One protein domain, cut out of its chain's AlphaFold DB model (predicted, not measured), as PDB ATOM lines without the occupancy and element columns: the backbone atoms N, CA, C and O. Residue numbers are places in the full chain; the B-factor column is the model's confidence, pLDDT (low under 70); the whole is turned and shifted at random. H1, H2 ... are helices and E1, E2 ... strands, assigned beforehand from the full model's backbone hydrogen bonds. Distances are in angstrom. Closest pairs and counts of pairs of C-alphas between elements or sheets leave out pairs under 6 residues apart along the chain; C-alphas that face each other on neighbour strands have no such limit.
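AT A GLANCE: This is residues 8 to 74 of the 74 residues of the protein "AMP-binding_C domain-containing protein" of Mycolicibacterium agri (UniProt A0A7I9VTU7). Two short parallel strands, E1 and E2, make a narrow ribbon in the middle, with helix H1 on one side of it and helix H2 on the opposite side, far from H1. The last residues fold back beside E2, where residues 72 to 73 pair antiparallel with residues 38 to 39, and a long loop of residues 42 to 56 joins E2 to H2. The printed part has 67 residues with two named helices and two named strands, in the order E1, H1, E2, H2; the class is mixed, helices and strands, with under half of the residues in named elements. The sheet has the order E1, E2 and is parallel. The whole is only just compact, close to loose, with a radius of gyration of the C-alphas of 12.8 A and spans of 38 by 26 by 21 A.

HOW THE PARTS SIT: Begin at E1, residues 8 to 10, and look across to E2, residues 38 to 41: they are parallel neighbours, with 13 degrees between their directions. C-alphas 9 and 40 face each other at 4.6 A. Look there for N 10 and O 40, 2.8 A apart, and N 40 and O 8, 2.9 A apart, both within hydrogen-bond range. Between the two strands along the chain comes H1, residues 19 to 29, and together they form a strand-helix-strand unit, two parallel neighbour strands with a helix between them, whose crossover is right-handed. The closest C-alphas of H1 and E2 are those of Ala 19 and Trp 39, 6.0 A apart. Further on you reach H2, residues 57 to 65; its closest C-alpha pair with E2 is Val 64 and Val 40, 7.8 A apart. H2 is apart from E1 and from H1. In H2 every O i to N i+4 pair is within hydrogen-bond range; in H1 it is 6 of 7.

IN THESE COORDINATES: Find C-alpha 8 at (8.212, -30.518, 99.881), where E1 begins; it runs 6.3 A to C-alpha 10. H1 begins at C-alpha 19, at (15.674, -35.854, 102.538), and runs 15.4 A to C-alpha 29. E2 runs 10.2 A from C-alpha 38 to C-alpha 41. H2 runs 12.2 A from C-alpha 57 and ends at C-alpha 65, at (11.288, -18.643, 101.522).

THE WHOLE: The two C-alphas farthest apart, those of Lys 28 and Pro 51, are 37.6 A apart. Residues 28 to 33, of which 28 to 29 belong to H1, stand free. The links E1 to H1 and H1 to E2 are short, and the link E2 to H2, 15 residues, is long. The printed part has no cut and ends at the chain's last residue, Ala 74. The mean pLDDT of the printed part is 94.5, and no printed residue is under 70.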
ATOM      1  N   ALA A   8       9.015 -29.683  98.996       96.75
ATOM      2  CA  ALA A   8       8.212 -30.518  99.881       96.75
ATOM      3  C   ALA A   8       8.484 -30.176 101.349       96.75
ATOM      4  O   ALA A   8       9.633 -30.119 101.780       96.75
ATOM      5  N   VAL A   9       7.411 -29.976 102.116       96.88
ATOM      6  CA  VAL A   9       7.457 -29.884 103.579       96.88
ATOM      7  C   VAL A   9       6.876 -31.172 104.138       96.88
ATOM      8  O   VAL A   9       5.761 -31.555 103.775       96.88
ATOM      9  N   VAL A  10       7.638 -31.847 104.991       97.06
ATOM     10  CA  VAL A  10       7.333 -33.193 105.471       97.06
ATOM     11  C   VAL A  10       7.397 -33.210 106.990       97.06
ATOM     12  O   VAL A  10       8.341 -32.698 107.584       97.06
ATOM     13  N   VAL A  11       6.393 -33.834 107.601       96.44
ATOM     14  CA  VAL A  11       6.410 -34.209 109.016       96.44
ATOM     15  C   VAL A  11       6.668 -35.714 109.079       96.44
ATOM     16  O   VAL A  11       5.770 -36.484 108.723       96.44
ATOM     17  N   PRO A  12       7.879 -36.160 109.456       95.56
ATOM     18  CA  PRO A  12       8.170 -37.578 109.612       95.56
ATOM     19  C   PRO A  12       7.272 -38.224 110.668       95.56
ATOM     20  O   PRO A  12       7.084 -37.682 111.753       95.56
ATOM     21  N   ALA A  13       6.727 -39.399 110.353       93.06
ATOM     22  CA  ALA A  13       5.972 -40.203 111.316       93.06
ATOM     23  C   ALA A  13       6.876 -41.085 112.198       93.06
ATOM     24  O   ALA A  13       6.412 -41.638 113.190       93.06
ATOM     25  N   ALA A  14       8.142 -41.245 111.809       90.88
ATOM     26  CA  ALA A  14       9.140 -42.047 112.499       90.88
ATOM     27  C   ALA A  14      10.518 -41.388 112.375       90.88
ATOM     28  O   ALA A  14      10.761 -40.605 111.450       90.88
ATOM     29  N   ASP A  15      11.410 -41.750 113.291       89.25
ATOM     30  CA  ASP A  15      12.803 -41.319 113.267       89.25
ATOM     31  C   ASP A  15      13.562 -41.928 112.078       89.25
ATOM     32  O   ASP A  15      13.199 -42.980 111.547       89.25
ATOM     33  N   GLY A  16      14.638 -41.259 111.661       88.94
ATOM     34  CA  GLY A  16      15.510 -41.729 110.579       88.94
ATOM     35  C   GLY A  16      14.993 -41.462 109.162       88.94
ATOM     36  O   GLY A  16      15.595 -41.935 108.204       88.94
ATOM     37  N   VAL A  17      13.900 -40.710 109.002       94.31
ATOM     38  CA  VAL A  17      13.487 -40.189 107.690       94.31
ATOM     39  C   VAL A  17      14.298 -38.935 107.375       94.31
ATOM     40  O   VAL A  17      14.185 -37.929 108.073       94.31
ATOM     41  N   ASP A  18      15.067 -38.986 106.293       94.31
ATOM     42  CA  ASP A  18      15.869 -37.874 105.785       94.31
ATOM     43  C   ASP A  18      15.461 -37.474 104.355       94.31
ATOM     44  O   ASP A  18      14.652 -38.125 103.691       94.31
ATOM     45  N   ALA A  19      16.000 -36.355 103.870       95.44
ATOM     46  CA  ALA A  19      15.674 -35.854 102.538       95.44
ATOM     47  C   ALA A  19      16.181 -36.772 101.411       95.44
ATOM     48  O   ALA A  19      15.518 -36.885 100.380       95.44
ATOM     49  N   GLU A  20      17.314 -37.454 101.603       95.31
ATOM     50  CA  GLU A  20      17.898 -38.355 100.601       95.31
ATOM     51  C   GLU A  20      17.026 -39.593 100.373       95.31
ATOM     52  O   GLU A  20      16.698 -39.927  99.232       95.31
ATOM     53  N   SER A  21      16.582 -40.244 101.448       95.38
ATOM     54  CA  SER A  21      15.679 -41.395 101.383       95.38
ATOM     55  C   SER A  21      14.326 -41.024 100.768       95.38
ATOM     56  O   SER A  21      13.784 -41.792  99.961       95.38
ATOM     57  N   LEU A  22      13.803 -39.830 101.073       95.88
ATOM     58  CA  LEU A  22      12.592 -39.297 100.450       95.88
ATOM     59  C   LEU A  22      12.797 -39.036  98.952       95.88
ATOM     60  O   LEU A  22      12.033 -39.565  98.144       95.88
ATOM     61  N   SER A  23      13.854 -38.313  98.571       95.44
ATOM     62  CA  SER A  23      14.234 -38.042  97.175       95.44
ATOM     63  C   SER A  23      14.378 -39.341  96.375       95.44
ATOM     64  O   SER A  23      13.744 -39.506  95.327       95.44
ATOM     65  N   ALA A  24      15.113 -40.320  96.907       95.50
ATOM     66  CA  ALA A  24      15.321 -41.618  96.274       95.50
ATOM     67  C   ALA A  24      14.010 -42.390  96.065       95.50
ATOM     68  O   ALA A  24      13.809 -42.990  95.004       95.50
ATOM     69  N   ARG A  25      13.097 -42.370  97.044       95.69
ATOM     70  CA  ARG A  25      11.780 -43.007  96.909       95.69
ATOM     71  C   ARG A  25      10.907 -42.269  95.898       95.69
ATOM     72  O   ARG A  25      10.306 -42.904  95.036       95.69
ATOM     73  N   THR A  26      10.860 -40.941  95.955       96.12
ATOM     74  CA  THR A  26      10.043 -40.130  95.046       96.12
ATOM     75  C   THR A  26      10.488 -40.269  93.592       96.12
ATOM     76  O   THR A  26       9.633 -40.351  92.717       96.12
ATOM     77  N   ARG A  27      11.793 -40.387  93.319       95.62
ATOM     78  CA  ARG A  27      12.325 -40.628  91.961       95.62
ATOM     79  C   ARG A  27      11.900 -41.969  91.358       95.62
ATOM     80  O   ARG A  27      11.883 -42.089  90.138       95.62
ATOM     81  N   LYS A  28      11.585 -42.971  92.186       96.75
ATOM     82  CA  LYS A  28      11.089 -44.277  91.719       96.75
ATOM     83  C   LYS A  28       9.604 -44.237  91.361       96.75
ATOM     84  O   LYS A  28       9.190 -44.919  90.434       96.75
ATOM     85  N   GLU A  29       8.828 -43.435  92.088       96.38
ATOM     86  CA  GLU A  29       7.360 -43.427  92.001       96.38
ATOM     87  C   GLU A  29       6.804 -42.287  91.134       96.38
ATOM     88  O   GLU A  29       5.698 -42.386  90.602       96.38
ATOM     89  N   LEU A  30       7.540 -41.181  90.997       94.38
ATOM     90  CA  LEU A  30       7.103 -39.990  90.275       94.38
ATOM     91  C   LEU A  30       7.991 -39.702  89.065       94.38
ATOM     92  O   LEU A  30       9.196 -39.941  89.066       94.38
ATOM     93  N   SER A  31       7.401 -39.083  88.042       93.94
ATOM     94  CA  SER A  31       8.164 -38.485  86.945       93.94
ATOM     95  C   SER A  31       9.132 -37.417  87.464       93.94
ATOM     96  O   SER A  31       8.786 -36.647  88.360       93.94
ATOM     97  N   THR A  32      10.300 -37.301  86.834       88.81
ATOM     98  CA  THR A  32      11.417 -36.444  87.268       88.81
ATOM     99  C   THR A  32      11.022 -35.007  87.614       88.81
ATOM    100  O   THR A  32      11.469 -34.482  88.625       88.81
ATOM    101  N   TYR A  33      10.148 -34.373  86.829       88.62
ATOM    102  CA  TYR A  33       9.736 -32.978  87.049       88.62
ATOM    103  C   TYR A  33       8.836 -32.768  88.283       88.62
ATOM    104  O   TYR A  33       8.586 -31.630  88.665       88.62
ATOM    105  N   LYS A  34       8.318 -33.843  88.892       92.75
ATOM    106  CA  LYS A  34       7.524 -33.795  90.132       92.75
ATOM    107  C   LYS A  34       8.358 -34.083  91.375       92.75
ATOM    108  O   LYS A  34       7.838 -33.962  92.481       92.75
ATOM    109  N   VAL A  35       9.608 -34.510  91.202       94.12
ATOM    110  CA  VAL A  35      10.502 -34.816  92.315       94.12
ATOM    111  C   VAL A  35      10.917 -33.493  92.962       94.12
ATOM    112  O   VAL A  35      11.478 -32.643  92.269       94.12
ATOM    113  N   PRO A  36      10.655 -33.293  94.266       96.06
ATOM    114  CA  PRO A  36      11.133 -32.116  94.966       96.06
ATOM    115  C   PRO A  36      12.659 -32.062  94.953       96.06
ATOM    116  O   PRO A  36      13.330 -33.042  95.272       96.06
ATOM    117  N   THR A  37      13.198 -30.901  94.604       93.69
ATOM    118  CA  THR A  37      14.631 -30.597  94.736       93.69
ATOM    119  C   THR A  37      14.936 -29.951  96.082       93.69
ATOM    120  O   THR A  37      16.088 -29.872  96.494       93.69
ATOM    121  N   ARG A  38      13.894 -29.496  96.785       95.19
ATOM    122  CA  ARG A  38      13.985 -28.836  98.081       95.19
ATOM    123  C   ARG A  38      13.092 -29.534  99.097       95.19
ATOM    124  O   ARG A  38      11.897 -29.716  98.859       95.19
ATOM    125  N   TRP A  39      13.677 -29.893 100.233       97.00
ATOM    126  CA  TRP A  39      13.021 -30.662 101.286       97.00
ATOM    127  C   TRP A  39      13.120 -29.931 102.615       97.00
ATOM    128  O   TRP A  39      14.181 -29.429 102.974       97.00
ATOM    129  N   VAL A  40      12.014 -29.881 103.347       97.06
ATOM    130  CA  VAL A  40      11.922 -29.257 104.667       97.06
ATOM    131  C   VAL A  40      11.330 -30.291 105.614       97.06
ATOM    132  O   VAL A  40      10.155 -30.642 105.493       97.06
ATOM    133  N   LEU A  41      12.147 -30.803 106.530       96.56
ATOM    134  CA  LEU A  41      11.709 -31.747 107.556       96.56
ATOM    135  C   LEU A  41      11.378 -30.961 108.820       96.56
ATOM    136  O   LEU A  41      12.224 -30.244 109.348       96.56
ATOM    137  N   VAL A  42      10.136 -31.067 109.283       96.12
ATOM    138  CA  VAL A  42       9.644 -30.298 110.429       96.12
ATOM    139  C   VAL A  42       8.813 -31.159 111.358       96.12
ATOM    140  O   VAL A  42       8.261 -32.189 110.977       96.12
ATOM    141  N   THR A  43       8.672 -30.698 112.591       94.69
ATOM    142  CA  THR A  43       7.666 -31.218 113.514       94.69
ATOM    143  C   THR A  43       6.293 -30.625 113.198       94.69
ATOM    144  O   THR A  43       6.173 -29.547 112.608       94.69
ATOM    145  N   SER A  44       5.226 -31.296 113.632       92.88
ATOM    146  CA  SER A  44       3.855 -30.794 113.465       92.88
ATOM    147  C   SER A  44       3.634 -29.427 114.126       92.88
ATOM    148  O   SER A  44       2.872 -28.620 113.600       92.88
ATOM    149  N   ALA A  45       4.337 -29.133 115.223       93.19
ATOM    150  CA  ALA A  45       4.256 -27.858 115.936       93.19
ATOM    151  C   ALA A  45       4.786 -26.663 115.122       93.19
ATOM    152  O   ALA A  45       4.421 -25.522 115.392       93.19
ATOM    153  N   GLN A  46       5.633 -26.914 114.122       94.94
ATOM    154  CA  GLN A  46       6.198 -25.882 113.251       94.94
ATOM    155  C   GLN A  46       5.319 -25.593 112.024       94.94
ATOM    156  O   GLN A  46       5.598 -24.650 111.284       94.94
ATOM    157  N   ILE A  47       4.269 -26.388 111.783       95.31
ATOM    158  CA  ILE A  47       3.343 -26.172 110.669       95.31
ATOM    159  C   ILE A  47       2.320 -25.101 111.068       95.31
ATOM    160  O   ILE A  47       1.507 -25.337 111.964       95.31
ATOM    161  N   PRO A  48       2.304 -23.935 110.396       95.81
ATOM    162  CA  PRO A  48       1.358 -22.887 110.725       95.81
ATOM    163  C   PRO A  48      -0.057 -23.296 110.311       95.81
ATOM    164  O   PRO A  48      -0.295 -23.861 109.235       95.81
ATOM    165  N   THR A  49      -1.018 -22.960 111.162       97.06
ATOM    166  CA  THR A  49      -2.442 -23.156 110.905       97.06
ATOM    167  C   THR A  49      -3.187 -21.833 111.027       97.06
ATOM    168  O   THR A  49      -2.803 -20.923 111.758       97.06
ATOM    169  N   LEU A  50      -4.266 -21.710 110.263       96.12
ATOM    170  CA  LEU A  50      -5.236 -20.635 110.404       96.12
ATOM    171  C   LEU A  50      -5.997 -20.807 111.728       96.12
ATOM    172  O   LEU A  50      -6.114 -21.933 112.209       96.12
ATOM    173  N   PRO A  51      -6.654 -19.756 112.258       94.62
ATOM    174  CA  PRO A  51      -7.495 -19.866 113.458       94.62
ATOM    175  C   PRO A  51      -8.589 -20.945 113.374       94.62
ATOM    176  O   PRO A  51      -9.074 -21.431 114.386       94.62
ATOM    177  N   SER A  52      -8.968 -21.344 112.157       94.69
ATOM    178  CA  SER A  52      -9.896 -22.454 111.893       94.69
ATOM    179  C   SER A  52      -9.279 -23.857 112.025       94.69
ATOM    180  O   SER A  52      -9.969 -24.842 111.778       94.69
ATOM    181  N   GLY A  53      -7.983 -23.970 112.324       93.38
ATOM    182  CA  GLY A  53      -7.220 -25.223 112.354       93.38
ATOM    183  C   GLY A  53      -6.755 -25.722 110.981       93.38
ATOM    184  O   GLY A  53      -6.047 -26.722 110.890       93.38
ATOM    185  N   LYS A  54      -7.124 -25.042 109.890       95.62
ATOM    186  CA  LYS A  54      -6.682 -25.398 108.533       95.62
ATOM    187  C   LYS A  54      -5.218 -25.027 108.319       95.62
ATOM    188  O   LYS A  54      -4.761 -24.021 108.845       95.62
ATOM    189  N   LEU A  55      -4.513 -25.778 107.476       95.44
ATOM    190  CA  LEU A  55      -3.141 -25.461 107.073       95.44
ATOM    191  C   LEU A  55      -3.041 -24.049 106.471       95.44
ATOM    192  O   LEU A  55      -3.696 -23.755 105.465       95.44
ATOM    193  N   ASP A  56      -2.163 -23.213 107.028       96.88
ATOM    194  CA  ASP A  56      -1.794 -21.942 106.412       96.88
ATOM    195  C   ASP A  56      -0.674 -22.159 105.386       96.88
ATOM    196  O   ASP A  56       0.519 -22.030 105.662       96.88
ATOM    197  N   ARG A  57      -1.071 -22.483 104.151       95.50
ATOM    198  CA  ARG A  57      -0.128 -22.686 103.040       95.50
ATOM    199  C   ARG A  57       0.685 -21.425 102.725       95.50
ATOM    200  O   ARG A  57       1.821 -21.542 102.266       95.50
ATOM    201  N   LYS A  58       0.115 -20.230 102.926       95.31
ATOM    202  CA  LYS A  58       0.797 -18.970 102.611       95.31
ATOM    203  C   LYS A  58       1.864 -18.680 103.660       95.31
ATOM    204  O   LYS A  58       2.999 -18.427 103.268       95.31
ATOM    205  N   GLY A  59       1.511 -18.785 104.941       96.31
ATOM    206  CA  GLY A  59       2.451 -18.679 106.053       96.31
ATOM    207  C   GLY A  59       3.560 -19.717 105.949       96.31
ATOM    208  O   GLY A  59       4.730 -19.360 106.018       96.31
ATOM    209  N   LEU A  60       3.223 -20.977 105.648       95.94
ATOM    210  CA  LEU A  60       4.231 -22.025 105.475       95.94
ATOM    211  C   LEU A  60       5.209 -21.702 104.338       95.94
ATOM    212  O   LEU A  60       6.415 -21.853 104.500       95.94
ATOM    213  N   ARG A  61       4.705 -21.212 103.198       94.94
ATOM    214  CA  ARG A  61       5.560 -20.786 102.082       94.94
ATOM    215  C   ARG A  61       6.494 -19.648 102.489       94.94
ATOM    216  O   ARG A  61       7.661 -19.692 102.122       94.94
ATOM    217  N   THR A  62       5.993 -18.657 103.223       95.88
ATOM    218  CA  THR A  62       6.805 -17.568 103.778       95.88
ATOM    219  C   THR A  62       7.911 -18.137 104.667       95.88
ATOM    220  O   THR A  62       9.079 -17.954 104.365       95.88
ATOM    221  N   LEU A  63       7.591 -18.983 105.650       96.19
ATOM    222  CA  LEU A  63       8.607 -19.575 106.532       96.19
ATOM    223  C   LEU A  63       9.744 -20.303 105.782       96.19
ATOM    224  O   LEU A  63      10.892 -20.252 106.215       96.19
ATOM    225  N   VAL A  64       9.447 -20.957 104.655       94.75
ATOM    226  CA  VAL A  64      10.457 -21.634 103.818       94.75
ATOM    227  C   VAL A  64      11.268 -20.654 102.960       94.75
ATOM    228  O   VAL A  64      12.477 -20.829 102.781       94.75
ATOM    229  N   VAL A  65      10.622 -19.639 102.381       93.12
ATOM    230  CA  VAL A  65      11.288 -18.643 101.522       93.12
ATOM    231  C   VAL A  65      12.238 -17.768 102.338       93.12
ATOM    232  O   VAL A  65      13.334 -17.462 101.872       93.12
ATOM    233  N   ASP A  66      11.831 -17.433 103.555       94.50
ATOM    234  CA  ASP A  66      12.527 -16.525 104.462       94.50
ATOM    235  C   ASP A  66      13.670 -17.228 105.216       94.50
ATOM    236  O   ASP A  66      14.482 -16.576 105.867       94.50
ATOM    237  N   GLY A  67      13.739 -18.563 105.127       93.12
ATOM    238  CA  GLY A  67      14.753 -19.391 105.785       93.12
ATOM    239  C   GLY A  67      14.449 -19.733 107.244       93.12
ATOM    240  O   GLY A  67      15.279 -20.356 107.897       93.12
ATOM    241  N   THR A  68      13.271 -19.371 107.761       96.31
ATOM    242  CA  THR A  68      12.830 -19.739 109.116       96.31
ATOM    243  C   THR A  68      12.699 -21.251 109.281       96.31
ATOM    244  O   THR A  68      13.010 -21.791 110.341       96.31
ATOM    245  N   LEU A  69      12.226 -21.939 108.240       95.75
ATOM    246  CA  LEU A  69      12.297 -23.391 108.149       95.75
ATOM    247  C   LEU A  69      13.465 -23.774 107.251       95.75
ATOM    248  O   LEU A  69      13.513 -23.397 106.077       95.75
ATOM    249  N   GLU A  70      14.393 -24.535 107.822       94.12
ATOM    250  CA  GLU A  70      15.580 -24.982 107.117       94.12
ATOM    251  C   GLU A  70      15.200 -25.948 106.000       94.12
ATOM    252  O   GLU A  70      14.472 -26.925 106.189       94.12
ATOM    253  N   ALA A  71      15.702 -25.644 104.811       93.75
ATOM    254  CA  ALA A  71      15.478 -26.447 103.634       93.75
ATOM    255  C   ALA A  71      16.800 -27.028 103.158       93.75
ATOM    256  O   ALA A  71      17.764 -26.293 102.949       93.75
ATOM    257  N   VAL A  72      16.803 -28.329 102.908       93.94
ATOM    258  CA  VAL A  72      17.953 -29.059 102.384       93.94
ATOM    259  C   VAL A  72      17.724 -29.435 100.922       93.94
ATOM    260  O   VAL A  72      16.587 -29.506 100.439       93.94
ATOM    261  N   GLN A  73      18.819 -29.618 100.189       89.44
ATOM    262  CA  GLN A  73      18.808 -30.163  98.831       89.44
ATOM    263  C   GLN A  73      19.057 -31.673  98.900       89.44
ATOM    264  O   GLN A  73      19.844 -32.112  99.737       89.44
ATOM    265  N   ALA A  74      18.385 -32.445  98.042       83.94
ATOM    266  CA  ALA A  74      18.531 -33.900  97.924       83.94
ATOM    267  C   ALA A  74      18.302 -34.386  96.482       83.94
ATOM    268  O   ALA A  74      17.991 -33.555  95.596       83.94
TER     269      ALA A  74